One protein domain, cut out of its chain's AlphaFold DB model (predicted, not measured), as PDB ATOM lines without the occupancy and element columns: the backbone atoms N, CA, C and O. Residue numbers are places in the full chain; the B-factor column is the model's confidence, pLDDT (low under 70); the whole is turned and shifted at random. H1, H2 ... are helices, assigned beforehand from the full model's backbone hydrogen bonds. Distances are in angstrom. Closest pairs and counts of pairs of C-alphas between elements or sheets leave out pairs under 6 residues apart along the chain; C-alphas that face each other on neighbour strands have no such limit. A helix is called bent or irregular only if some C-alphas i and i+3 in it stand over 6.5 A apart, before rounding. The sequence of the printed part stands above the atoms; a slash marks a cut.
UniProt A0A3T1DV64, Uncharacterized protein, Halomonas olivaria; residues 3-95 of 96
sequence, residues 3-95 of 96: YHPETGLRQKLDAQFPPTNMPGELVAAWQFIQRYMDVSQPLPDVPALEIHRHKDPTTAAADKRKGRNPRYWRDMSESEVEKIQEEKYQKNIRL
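This is residues 3 to 95 of the 96 residues of an uncharacterized protein of Halomonas olivaria (UniProt A0A3T1DV64). Four helices make an open frame round a hollow: the two long ones, H4 and H1, meet at their ends as a V, and the shorter H2 and H3 lie across its open side. A tail, residues 3 to 22, runs along the outside of H1, and residues 5 to 10 stick out. The printed part has 93 residues with four named helices, H1 H2 H3 H4, and no named strand, an all-helix class. It is only just loose, close to compact, with a radius of gyration of the C-alphas of 15.2 A and spans of 36 by 34 by 19 A.

Start at H4, residues 78 to 94; with residues 91 to 93 alone it touches residues 23 to 25 of H1, residues 23 to 37. They touch only at their ends, with the C-alphas of Gly 24 and Asn 92 closest at 4.5 A. They run opposite ways at a steep tilt of 69 degrees, only just short of about perpendicular. Look next at H2, residues 47 to 53, and H3, residues 57 to 66: they are close but not clearly touching, about perpendicular at 76 degrees, with C-alphas 53 and 59 closest at 5.8 A. H2 is apart from H1 and H4, and so is H3. In H1, H3 and H4 each O i to N i+4 pair is within hydrogen-bond range; in H2 1 of 3 is, beside 3 of 4 O i to N i+3 pairs.

Find C-alpha 78 at (29.191, 10.491, 29.465); from there H4 runs 24.6 A to C-alpha 94 at (27.725, 6.171, 5.244). H1 begins at C-alpha 23, (19.508, 1.289, 7.605), and is 21.8 A long. H3 is 14.2 A long and H2 10.2 A; H2 is irregular, with C-alphas 48 and 51 7.3 A apart.

The two C-alphas farthest apart, those of Gly 8 and Ser 77, are 40.9 A apart. The printed part has no cut. The link from H3 to H4 is long, H1 to H2 short, H2 to H3 tight. The model's pLDDT is under 70 at residues 3 to 6, 10 to 21 and 92 to 95.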
ATOM      1  N   TYR A   3      21.586 -11.170   4.708       59.47
ATOM      2  CA  TYR A   3      22.110 -12.444   4.233       59.47
ATOM      3  C   TYR A   3      22.717 -13.216   5.401       59.47
ATOM      4  O   TYR A   3      23.609 -12.710   6.082       59.47
ATOM      5  N   HIS A   4      22.242 -14.437   5.623       56.72
ATOM      6  CA  HIS A   4      22.904 -15.370   6.522       56.72
ATOM      7  C   HIS A   4      24.034 -16.089   5.764       56.72
ATOM      8  O   HIS A   4      23.742 -16.784   4.789       56.72
ATOM      9  N   PRO A   5      25.303 -15.977   6.196       49.50
ATOM     10  CA  PRO A   5      26.435 -16.511   5.438       49.50
ATOM     11  C   PRO A   5      26.438 -18.038   5.329       49.50
ATOM     12  O   PRO A   5      26.809 -18.565   4.289       49.50
ATOM     13  N   GLU A   6      25.970 -18.747   6.357       58.41
ATOM     14  CA  GLU A   6      26.014 -20.219   6.369       58.41
ATOM     15  C   GLU A   6      24.788 -20.888   5.727       58.41
ATOM     16  O   GLU A   6      24.917 -21.921   5.082       58.41
ATOM     17  N   THR A   7      23.589 -20.307   5.867       72.44
ATOM     18  CA  THR A   7      22.333 -20.892   5.364       72.44
ATOM     19  C   THR A   7      21.863 -20.267   4.051       72.44
ATOM     20  O   THR A   7      20.914 -20.751   3.441       72.44
ATOM     21  N   GLY A   8      22.477 -19.163   3.612       72.44
ATOM     22  CA  GLY A   8      22.081 -18.424   2.411       72.44
ATOM     23  C   GLY A   8      20.723 -17.715   2.508       72.44
ATOM     24  O   GLY A   8      20.279 -17.106   1.530       72.44
ATOM     25  N   LEU A   9      20.062 -17.773   3.668       70.25
ATOM     26  CA  LEU A   9      18.726 -17.226   3.875       70.25
ATOM     27  C   LEU A   9      18.732 -15.697   3.742       70.25
ATOM     28  O   LEU A   9      19.592 -15.006   4.297       70.25
ATOM     29  N   ARG A  10      17.737 -15.172   3.016       63.75
ATOM     30  CA  ARG A  10      17.498 -13.736   2.834       63.75
ATOM     31  C   ARG A  10      16.239 -13.323   3.585       63.75
ATOM     32  O   ARG A  10      15.134 -13.519   3.089       63.75
ATOM     33  N   GLN A  11      16.404 -12.726   4.761       65.81
ATOM     34  CA  GLN A  11      15.286 -12.274   5.591       65.81
ATOM     35  C   GLN A  11      15.008 -10.784   5.339       65.81
ATOM     36  O   GLN A  11      15.926  -9.949   5.310       65.81
ATOM     37  N   LYS A  12      13.730 -10.436   5.147       62.34
ATOM     38  CA  LYS A  12      13.269  -9.049   5.286       62.34
ATOM     39  C   LYS A  12      12.974  -8.792   6.769       62.34
ATOM     40  O   LYS A  12      12.302  -9.596   7.414       62.34
ATOM     41  N   LEU A  13      13.584  -7.737   7.307       59.47
ATOM     42  CA  LEU A  13      13.544  -7.359   8.728       59.47
ATOM     43  C   LEU A  13      12.436  -6.359   9.074       59.47
ATOM     44  O   LEU A  13      12.237  -6.048  10.244       59.47
ATOM     45  N   ASP A  14      11.744  -5.857   8.060       57.91
ATOM     46  CA  ASP A  14      10.630  -4.912   8.150       57.91
ATOM     47  C   ASP A  14       9.512  -5.377   9.097       57.91
ATOM     48  O   ASP A  14       8.833  -4.545   9.687       57.91
ATOM     49  N   ALA A  15       9.351  -6.688   9.294       58.59
ATOM     50  CA  ALA A  15       8.387  -7.241  10.246       58.59
ATOM     51  C   ALA A  15       8.888  -7.323  11.706       58.59
ATOM     52  O   ALA A  15       8.072  -7.476  12.611       58.59
ATOM     53  N   GLN A  16      10.204  -7.279  11.949       62.41
ATOM     54  CA  GLN A  16      10.808  -7.533  13.273       62.41
ATOM     55  C   GLN A  16      11.358  -6.275  13.947       62.41
ATOM     56  O   GLN A  16      11.504  -6.253  15.167       62.41
ATOM     57  N   PHE A  17      11.634  -5.224  13.177       63.31
ATOM     58  CA  PHE A  17      12.107  -3.945  13.688       63.31
ATOM     59  C   PHE A  17      11.236  -2.812  13.143       63.31
ATOM     60  O   PHE A  17      10.813  -2.883  11.988       63.31
ATOM     61  N   PRO A  18      10.965  -1.764  13.942       62.16
ATOM     62  CA  PRO A  18      10.196  -0.626  13.468       62.16
ATOM     63  C   PRO A  18      10.875   0.017  12.247       62.16
ATOM     64  O   PRO A  18      12.107  -0.007  12.142       62.16
ATOM     65  N   PRO A  19      10.095   0.605  11.321       65.44
ATOM     66  CA  PRO A  19      10.655   1.341  10.199       65.44
ATOM     67  C   PRO A  19      11.590   2.440  10.719       65.44
ATOM     68  O   PRO A  19      11.185   3.294  11.506       65.44
ATOM     69  N   THR A  20      12.852   2.398  10.292       66.88
ATOM     70  CA  THR A  20      13.893   3.357  10.679       66.88
ATOM     71  C   THR A  20      14.491   4.011   9.440       66.88
ATOM     72  O   THR A  20      14.727   3.359   8.422       66.88
ATOM     73  N   ASN A  21      14.781   5.310   9.544       69.88
ATOM     74  CA  ASN A  21      15.531   6.058   8.533       69.88
ATOM     75  C   ASN A  21      17.048   5.799   8.617       69.88
ATOM     76  O   ASN A  21      17.816   6.412   7.877       69.88
ATOM     77  N   MET A  22      17.488   4.896   9.503       72.00
ATOM     78  CA  MET A  22      18.884   4.504   9.685       72.00
ATOM     79  C   MET A  22      19.083   3.019   9.329       72.00
ATOM     80  O   MET A  22      19.069   2.160  10.211       72.00
ATOM     81  N   PRO A  23      19.322   2.677   8.046       71.69
ATOM     82  CA  PRO A  23      19.508   1.289   7.605       71.69
ATOM     83  C   PRO A  23      20.615   0.541   8.361       71.69
ATOM     84  O   PRO A  23      20.509  -0.663   8.593       71.69
ATOM     85  N   GLY A  24      21.661   1.256   8.785       76.19
ATOM     86  CA  GLY A  24      22.752   0.686   9.571       76.19
ATOM     87  C   GLY A  24      22.329   0.171  10.953       76.19
ATOM     88  O   GLY A  24      22.925  -0.784  11.446       76.19
ATOM     89  N   GLU A  25      21.257   0.700  11.552       77.81
ATOM     90  CA  GLU A  25      20.721   0.165  12.811       77.81
ATOM     91  C   GLU A  25      20.093  -1.214  12.628       77.81
ATOM     92  O   GLU A  25      20.324  -2.093  13.454       77.81
ATOM     93  N   LEU A  26      19.375  -1.440  11.522       78.69
ATOM     94  CA  LEU A  26      18.811  -2.753  11.196       78.69
ATOM     95  C   LEU A  26      19.917  -3.789  10.970       78.69
ATOM     96  O   LEU A  26      19.831  -4.915  11.461       78.69
ATOM     97  N   VAL A  27      20.980  -3.400  10.257       78.88
ATOM     98  CA  VAL A  27      22.162  -4.254  10.062       78.88
ATOM     99  C   VAL A  27      22.828  -4.565  11.405       78.88
ATOM    100  O   VAL A  27      23.121  -5.726  11.685       78.88
ATOM    101  N   ALA A  28      23.041  -3.558  12.255       81.69
ATOM    102  CA  ALA A  28      23.667  -3.735  13.563       81.69
ATOM    103  C   ALA A  28      22.821  -4.603  14.509       81.69
ATOM    104  O   ALA A  28      23.374  -5.449  15.208       81.69
ATOM    105  N   ALA A  29      21.496  -4.435  14.508       83.00
ATOM    106  CA  ALA A  29      20.574  -5.233  15.313       83.00
ATOM    107  C   ALA A  29      20.572  -6.707  14.885       83.00
ATOM    108  O   ALA A  29      20.599  -7.605  15.724       83.00
ATOM    109  N   TRP A  30      20.627  -6.980  13.583       83.06
ATOM    110  CA  TRP A  30      20.761  -8.351  13.099       83.06
ATOM    111  C   TRP A  30      22.105  -8.974  13.452       83.06
ATOM    112  O   TRP A  30      22.145 -10.089  13.957       83.06
ATOM    113  N   GLN A  31      23.203  -8.241  13.247       84.44
ATOM    114  CA  GLN A  31      24.538  -8.706  13.633       84.44
ATOM    115  C   GLN A  31      24.626  -8.979  15.139       84.44
ATOM    116  O   GLN A  31      25.277  -9.934  15.560       84.44
ATOM    117  N   PHE A  32      23.934  -8.175  15.952       89.00
ATOM    118  CA  PHE A  32      23.783  -8.425  17.380       89.00
ATOM    119  C   PHE A  32      23.102  -9.773  17.639       89.00
ATOM    120  O   PHE A  32      23.652 -10.578  18.384       89.00
ATOM    121  N   ILE A  33      21.957 -10.047  17.002       88.62
ATOM    122  CA  ILE A  33      21.228 -11.317  17.169       88.62
ATOM    123  C   ILE A  33      22.078 -12.501  16.704       88.62
ATOM    124  O   ILE A  33      22.199 -13.477  17.438       88.62
ATOM    125  N   GLN A  34      22.700 -12.415  15.524       88.00
ATOM    126  CA  GLN A  34      23.540 -13.498  15.004       88.00
ATOM    127  C   GLN A  34      24.673 -13.840  15.977       88.00
ATOM    128  O   GLN A  34      24.851 -15.006  16.308       88.00
ATOM    129  N   ARG A  35      25.387 -12.833  16.500       89.44
ATOM    130  CA  ARG A  35      26.440 -13.060  17.502       89.44
ATOM    131  C   ARG A  35      25.927 -13.522  18.853       89.44
ATOM    132  O   ARG A  35      26.634 -14.238  19.542       89.44
ATOM    133  N   TYR A  36      24.746 -13.077  19.262       91.12
ATOM    134  CA  TYR A  36      24.154 -13.533  20.511       91.12
ATOM    135  C   TYR A  36      23.779 -15.022  20.445       91.12
ATOM    136  O   TYR A  36      23.915 -15.734  21.435       91.12
ATOM    137  N   MET A  37      23.329 -15.496  19.279       90.94
ATOM    138  CA  MET A  37      22.948 -16.892  19.055       90.94
ATOM    139  C   MET A  37      24.144 -17.815  18.763       90.94
ATOM    140  O   MET A  37      24.064 -19.014  19.024       90.94
ATOM    141  N   ASP A  38      25.239 -17.281  18.223       92.31
ATOM    142  CA  ASP A  38      26.448 -18.036  17.890       92.31
ATOM    143  C   ASP A  38      27.459 -18.060  19.050       92.31
ATOM    144  O   ASP A  38      28.287 -17.162  19.207       92.31
ATOM    145  N   VAL A  39      27.440 -19.148  19.826       88.75
ATOM    146  CA  VAL A  39      28.334 -19.362  20.983       88.75
ATOM    147  C   VAL A  39      29.811 -19.564  20.613       88.75
ATOM    148  O   VAL A  39      30.676 -19.562  21.494       88.75
ATOM    149  N   SER A  40      30.131 -19.750  19.327       93.00
ATOM    150  CA  SER A  40      31.519 -19.827  18.853       93.00
ATOM    151  C   SER A  40      32.184 -18.448  18.770       93.00
ATOM    152  O   SER A  40      33.415 -18.341  18.753       93.00
ATOM    153  N   GLN A  41      31.381 -17.380  18.778       92.88
ATOM    154  CA  GLN A  41      31.830 -15.996  18.790       92.88
ATOM    155  C   GLN A  41      31.647 -15.360  20.174       92.88
ATOM    156  O   GLN A  41      30.779 -15.756  20.945       92.88
ATOM    157  N   PRO A  42      32.470 -14.355  20.528       95.81
ATOM    158  CA  PRO A  42      32.252 -13.606  21.755       95.81
ATOM    159  C   PRO A  42      30.934 -12.828  21.679       95.81
ATOM    160  O   PRO A  42      30.580 -12.293  20.622       95.81
ATOM    161  N   LEU A  43      30.274 -12.689  22.828       95.56
ATOM    162  CA  LEU A  43      29.054 -11.913  22.990       95.56
ATOM    163  C   LEU A  43      29.207 -10.498  22.411       95.56
ATOM    164  O   LEU A  43      30.295  -9.896  22.500       95.56
ATOM    165  N   PRO A  44      28.110  -9.923  21.880       94.06
ATOM    166  CA  PRO A  44      28.087  -8.529  21.475       94.06
ATOM    167  C   PRO A  44      28.632  -7.606  22.567       94.06
ATOM    168  O   PRO A  44      28.346  -7.755  23.757       94.06
ATOM    169  N   ASP A  45      29.448  -6.644  22.154       92.25
ATOM    170  CA  ASP A  45      30.077  -5.708  23.072       92.25
ATOM    171  C   ASP A  45      29.160  -4.517  23.348       92.25
ATOM    172  O   ASP A  45      29.204  -3.509  22.647       92.25
ATOM    173  N   VAL A  46      28.281  -4.679  24.335       92.50
ATOM    174  CA  VAL A  46      27.307  -3.664  24.749       92.50
ATOM    175  C   VAL A  46      27.257  -3.545  26.277       92.50
ATOM    176  O   VAL A  46      27.481  -4.551  26.962       92.50
ATOM    177  N   PRO A  47      26.881  -2.373  26.828       92.12
ATOM    178  CA  PRO A  47      26.802  -2.161  28.277       92.12
ATOM    179  C   PRO A  47      25.946  -3.203  29.007       92.12
ATOM    180  O   PRO A  47      26.345  -3.718  30.049       92.12
ATOM    181  N   ALA A  48      24.800  -3.577  28.424       91.62
ATOM    182  CA  ALA A  48      23.859  -4.529  29.017       91.62
ATOM    183  C   ALA A  48      24.456  -5.928  29.255       91.62
ATOM    184  O   ALA A  48      23.997  -6.651  30.135       91.62
ATOM    185  N   LEU A  49      25.481  -6.315  28.488       94.75
ATOM    186  CA  LEU A  49      26.102  -7.635  28.585       94.75
ATOM    187  C   LEU A  49      27.401  -7.637  29.400       94.75
ATOM    188  O   LEU A  49      27.890  -8.722  29.704       94.75
ATOM    189  N   GLU A  50      27.948  -6.478  29.801       95.31
ATOM    190  CA  GLU A  50      29.234  -6.379  30.523       95.31
ATOM    191  C   GLU A  50      29.282  -7.315  31.741       95.31
ATOM    192  O   GLU A  50      30.204  -8.119  31.891       95.31
ATOM    193  N   ILE A  51      28.236  -7.283  32.570       94.25
ATOM    194  CA  ILE A  51      28.145  -8.084  33.798       94.25
ATOM    195  C   ILE A  51      28.093  -9.597  33.539       94.25
ATOM    196  O   ILE A  51      28.281 -10.388  34.462       94.25
ATOM    197  N   HIS A  52      27.833 -10.014  32.302       94.62
ATOM    198  CA  HIS A  52      27.726 -11.412  31.901       94.62
ATOM    199  C   HIS A  52      28.936 -11.900  31.102       94.62
ATOM    200  O   HIS A  52      29.132 -13.108  31.013       94.62
ATOM    201  N   ARG A  53      29.793 -11.004  30.586       95.69
ATOM    202  CA  ARG A  53      30.930 -11.367  29.714       95.69
ATOM    203  C   ARG A  53      31.864 -12.411  30.322       95.69
ATOM    204  O   ARG A  53      32.323 -13.301  29.622       95.69
ATOM    205  N   HIS A  54      32.110 -12.336  31.631       94.94
ATOM    206  CA  HIS A  54      32.973 -13.290  32.340       94.94
ATOM    207  C   HIS A  54      32.353 -14.688  32.504       94.94
ATOM    208  O   HIS A  54      33.073 -15.635  32.807       94.94
ATOM    209  N   LYS A  55      31.028 -14.815  32.347       95.50
ATOM    210  CA  LYS A  55      30.299 -16.086  32.462       95.50
ATOM    211  C   LYS A  55      30.297 -16.869  31.151       95.50
ATOM    212  O   LYS A  55      30.077 -18.074  31.178       95.50
ATOM    213  N   ASP A  56      30.534 -16.194  30.030       95.81
ATOM    214  CA  ASP A  56      30.611 -16.806  28.710       95.81
ATOM    215  C   ASP A  56      32.069 -17.199  28.385       95.81
ATOM    216  O   ASP A  56      32.928 -16.315  28.286       95.81
ATOM    217  N   PRO A  57      32.397 -18.497  28.224       96.81
ATOM    218  CA  PRO A  57      33.781 -18.947  28.038       96.81
ATOM    219  C   PRO A  57      34.455 -18.371  26.788       96.81
ATOM    220  O   PRO A  57      35.632 -17.997  26.832       96.81
ATOM    221  N   THR A  58      33.714 -18.270  25.682       97.06
ATOM    222  CA  THR A  58      34.213 -17.738  24.407       97.06
ATOM    223  C   THR A  58      34.576 -16.260  24.542       97.06
ATOM    224  O   THR A  58      35.660 -15.829  24.128       97.06
ATOM    225  N   THR A  59      33.705 -15.490  25.189       96.88
ATOM    226  CA  THR A  59      33.891 -14.070  25.490       96.88
ATOM    227  C   THR A  59      35.039 -13.861  26.461       96.88
ATOM    228  O   THR A  59      35.935 -13.076  26.162       96.88
ATOM    229  N   ALA A  60      35.088 -14.607  27.564       96.88
ATOM    230  CA  ALA A  60      36.161 -14.510  28.548       96.88
ATOM    231  C   ALA A  60      37.538 -14.810  27.928       96.88
ATOM    232  O   ALA A  60      38.509 -14.086  28.169       96.88
ATOM    233  N   ALA A  61      37.632 -15.833  27.072       97.38
ATOM    234  CA  ALA A  61      38.860 -16.144  26.348       97.38
ATOM    235  C   ALA A  61      39.244 -15.026  25.364       97.38
ATOM    236  O   ALA A  61      40.420 -14.663  25.271       97.38
ATOM    237  N   ALA A  62      38.275 -14.462  24.637       96.81
ATOM    238  CA  ALA A  62      38.513 -13.346  23.724       96.81
ATOM    239  C   ALA A  62      38.961 -12.072  24.456       96.81
ATOM    240  O   ALA A  62      39.906 -11.417  24.011       96.81
ATOM    241  N   ASP A  63      38.335 -11.753  25.586       97.00
ATOM    242  CA  ASP A  63      38.652 -10.589  26.412       97.00
ATOM    243  C   ASP A  63      40.049 -10.718  27.028       97.00
ATOM    244  O   ASP A  63      40.830  -9.766  26.966       97.00
ATOM    245  N   LYS A  64      40.420 -11.917  27.504       96.88
ATOM    246  CA  LYS A  64      41.776 -12.211  27.990       96.88
ATOM    247  C   LYS A  64      42.829 -12.032  26.898       96.88
ATOM    248  O   LYS A  64      43.858 -11.415  27.151       96.88
ATOM    249  N   ARG A  65      42.578 -12.535  25.680       96.88
ATOM    250  CA  ARG A  65      43.506 -12.368  24.542       96.88
ATOM    251  C   ARG A  65      43.698 -10.901  24.153       96.88
ATOM    252  O   ARG A  65      44.787 -10.532  23.735       96.88
ATOM    253  N   LYS A  66      42.648 -10.086  24.264       95.25
ATOM    254  CA  LYS A  66      42.670  -8.660  23.905       95.25
ATOM    255  C   LYS A  66      43.122  -7.742  25.042       95.25
ATOM    256  O   LYS A  66      43.317  -6.559  24.794       95.25
ATOM    257  N   GLY A  67      43.242  -8.250  26.270       95.50
ATOM    258  CA  GLY A  67      43.507  -7.418  27.446       95.50
ATOM    259  C   GLY A  67      42.387  -6.411  27.723       95.50
ATOM    260  O   GLY A  67      42.654  -5.295  28.158       95.50
ATOM    261  N   ARG A  68      41.130  -6.770  27.425       95.19
ATOM    262  CA  ARG A  68      39.977  -5.875  27.610       95.19
ATOM    263  C   ARG A  68      39.779  -5.565  29.101       95.19
ATOM    264  O   ARG A  68      39.777  -6.480  29.922       95.19
ATOM    265  N   ASN A  69      39.527  -4.299  29.438       94.75
ATOM    266  CA  ASN A  69      39.096  -3.907  30.781       94.75
ATOM    267  C   ASN A  69      37.707  -4.522  31.102       94.75
ATOM    268  O   ASN A  69      36.750  -4.235  30.380       94.75
ATOM    269  N   PRO A  70      37.545  -5.314  32.183       93.62
ATOM    270  CA  PRO A  70      36.249  -5.879  32.596       93.62
ATOM    271  C   PRO A  70      35.191  -4.840  32.992       93.62
ATOM    272  O   PRO A  70      34.020  -5.174  33.148       93.62
ATOM    273  N   ARG A  71      35.609  -3.593  33.227       94.69
ATOM    274  CA  ARG A  71      34.749  -2.466  33.594       94.69
ATOM    275  C   ARG A  71      34.594  -1.450  32.463       94.69
ATOM    276  O   ARG A  71      34.162  -0.341  32.746       94.69
ATOM    277  N   TYR A  72      34.964  -1.802  31.231       94.12
ATOM    278  CA  TYR A  72      35.061  -0.886  30.092       94.12
ATOM    279  C   TYR A  72      33.880   0.092  29.979       94.12
ATOM    280  O   TYR A  72      34.091   1.293  30.070       94.12
ATOM    281  N   TRP A  73      32.646  -0.400  29.876       94.38
ATOM    282  CA  TRP A  73      31.434   0.419  29.792       94.38
ATOM    283  C   TRP A  73      31.072   1.099  31.109       94.38
ATOM    284  O   TRP A  73      30.464   2.161  31.104       94.38
ATOM    285  N   ARG A  74      31.400   0.481  32.247       91.94
ATOM    286  CA  ARG A  74      31.022   0.996  33.572       91.94
ATOM    287  C   ARG A  74      31.935   2.125  34.055       91.94
ATOM    288  O   ARG A  74      31.506   2.915  34.885       91.94
ATOM    289  N   ASP A  75      33.175   2.169  33.579       94.69
ATOM    290  CA  ASP A  75      34.124   3.246  33.877       94.69
ATOM    291  C   ASP A  75      34.125   4.350  32.799       94.69
ATOM    292  O   ASP A  75      34.846   5.332  32.954       94.69
ATOM    293  N   MET A  76      33.321   4.219  31.734       94.00
ATOM    294  CA  MET A  76      33.169   5.274  30.728       94.00
ATOM    295  C   MET A  76      32.449   6.498  31.282       94.00
ATOM    296  O   MET A  76      31.429   6.397  31.966       94.00
ATOM    297  N   SER A  77      32.954   7.664  30.902       94.00
ATOM    298  CA  SER A  77      32.298   8.951  31.094       94.00
ATOM    299  C   SER A  77      31.197   9.195  30.057       94.00
ATOM    300  O   SER A  77      31.177   8.606  28.975       94.00
ATOM    301  N   GLU A  78      30.281  10.111  30.370       90.38
ATOM    302  CA  GLU A  78      29.191  10.491  29.465       90.38
ATOM    303  C   GLU A  78      29.709  11.020  28.117       90.38
ATOM    304  O   GLU A  78      29.190  10.641  27.070       90.38
ATOM    305  N   SER A  79      30.798  11.797  28.125       92.44
ATOM    306  CA  SER A  79      31.414  12.331  26.904       92.44
ATOM    307  C   SER A  79      32.040  11.245  26.022       92.44
ATOM    308  O   SER A  79      32.015  11.344  24.794       92.44
ATOM    309  N   GLU A  80      32.574  10.174  26.614       92.50
ATOM    310  CA  GLU A  80      33.059   9.012  25.861       92.50
ATOM    311  C   GLU A  80      31.903   8.245  25.216       92.50
ATOM    312  O   GLU A  80      32.003   7.837  24.055       92.50
ATOM    313  N   VAL A  81      30.789   8.085  25.938       88.56
ATOM    314  CA  VAL A  81      29.577   7.446  25.409       88.56
ATOM    315  C   VAL A  81      28.997   8.257  24.251       88.56
ATOM    316  O   VAL A  81      28.688   7.678  23.207       88.56
ATOM    317  N   GLU A  82      28.898   9.577  24.395       88.69
ATOM    318  CA  GLU A  82      28.414  10.482  23.348       88.69
ATOM    319  C   GLU A  82      29.276  10.379  22.084       88.69
ATOM    320  O   GLU A  82      28.759  10.189  20.982       88.69
ATOM    321  N   LYS A  83      30.605  10.367  22.236       92.44
ATOM    322  CA  LYS A  83      31.525  10.188  21.108       92.44
ATOM    323  C   LYS A  83      31.313   8.855  20.384       92.44
ATOM    324  O   LYS A  83      31.305   8.819  19.153       92.44
ATOM    325  N   ILE A  84      31.114   7.758  21.120       88.56
ATOM    326  CA  ILE A  84      30.825   6.441  20.528       88.56
ATOM    327  C   ILE A  84      29.501   6.469  19.755       88.56
ATOM    328  O   ILE A  84      29.403   5.878  18.674       88.56
ATOM    329  N   GLN A  85      28.479   7.141  20.289       84.38
ATOM    330  CA  GLN A  85      27.183   7.289  19.628       84.38
ATOM    331  C   GLN A  85      27.294   8.112  18.342       84.38
ATOM    332  O   GLN A  85      26.795   7.669  17.307       84.38
ATOM    333  N   GLU A  86      28.005   9.238  18.376       87.06
ATOM    334  CA  GLU A  86      28.269  10.083  17.208       87.06
ATOM    335  C   GLU A  86      29.008   9.284  16.123       87.06
ATOM    336  O   GLU A  86      28.559   9.200  14.981       87.06
ATOM    337  N   GLU A  87      30.092   8.586  16.474       86.94
ATOM    338  CA  GLU A  87      30.827   7.739  15.526       86.94
ATOM    339  C   GLU A  87      29.942   6.648  14.906       86.94
ATOM    340  O   GLU A  87      30.063   6.337  13.713       86.94
ATOM    341  N   LYS A  88      29.044   6.057  15.701       81.94
ATOM    342  CA  LYS A  88      28.080   5.056  15.234       81.94
ATOM    343  C   LYS A  88      27.062   5.677  14.275       81.94
ATOM    344  O   LYS A  88      26.795   5.094  13.222       81.94
ATOM    345  N   TYR A  89      26.544   6.861  14.593       79.31
ATOM    346  CA  TYR A  89      25.614   7.612  13.751       79.31
ATOM    347  C   TYR A  89      26.249   7.984  12.403       79.31
ATOM    348  O   TYR A  89      25.695   7.679  11.344       79.31
ATOM    349  N   GLN A  90      27.477   8.509  12.420       80.75
ATOM    350  CA  GLN A  90      28.235   8.848  11.212       80.75
ATOM    351  C   GLN A  90      28.500   7.622  10.323       80.75
ATOM    352  O   GLN A  90      28.380   7.698   9.097       80.75
ATOM    353  N   LYS A  91      28.829   6.464  10.913       76.19
ATOM    354  CA  LYS A  91      28.994   5.204  10.164       76.19
ATOM    355  C   LYS A  91      27.678   4.718   9.556       76.19
ATOM    356  O   LYS A  91      27.679   4.281   8.408       76.19
ATOM    357  N   ASN A  92      26.567   4.836  10.281       68.25
ATOM    358  CA  ASN A  92      25.242   4.445   9.795       68.25
ATOM    359  C   ASN A  92      24.769   5.296   8.609       68.25
ATOM    360  O   ASN A  92      24.148   4.757   7.696       68.25
ATOM    361  N   ILE A  93      25.106   6.589   8.580       60.00
ATOM    362  CA  ILE A  93      24.813   7.469   7.436       60.00
ATOM    363  C   ILE A  93      25.607   7.059   6.188       60.00
ATOM    364  O   ILE A  93      25.102   7.182   5.072       60.00
ATOM    365  N   ARG A  94      26.842   6.568   6.357       58.88
ATOM    366  CA  ARG A  94      27.725   6.171   5.244       58.88
ATOM    367  C   ARG A  94      27.360   4.833   4.599       58.88
ATOM    368  O   ARG A  94      27.859   4.554   3.517       58.88
ATOM    369  N   LEU A  95      26.499   4.025   5.218       56.44
ATOM    370  CA  LEU A  95      26.025   2.736   4.689       56.44
ATOM    371  C   LEU A  95      24.938   2.884   3.594       56.44
ATOM    372  O   LEU A  95      24.043   2.043   3.511       56.44
TER     373      LEU A  95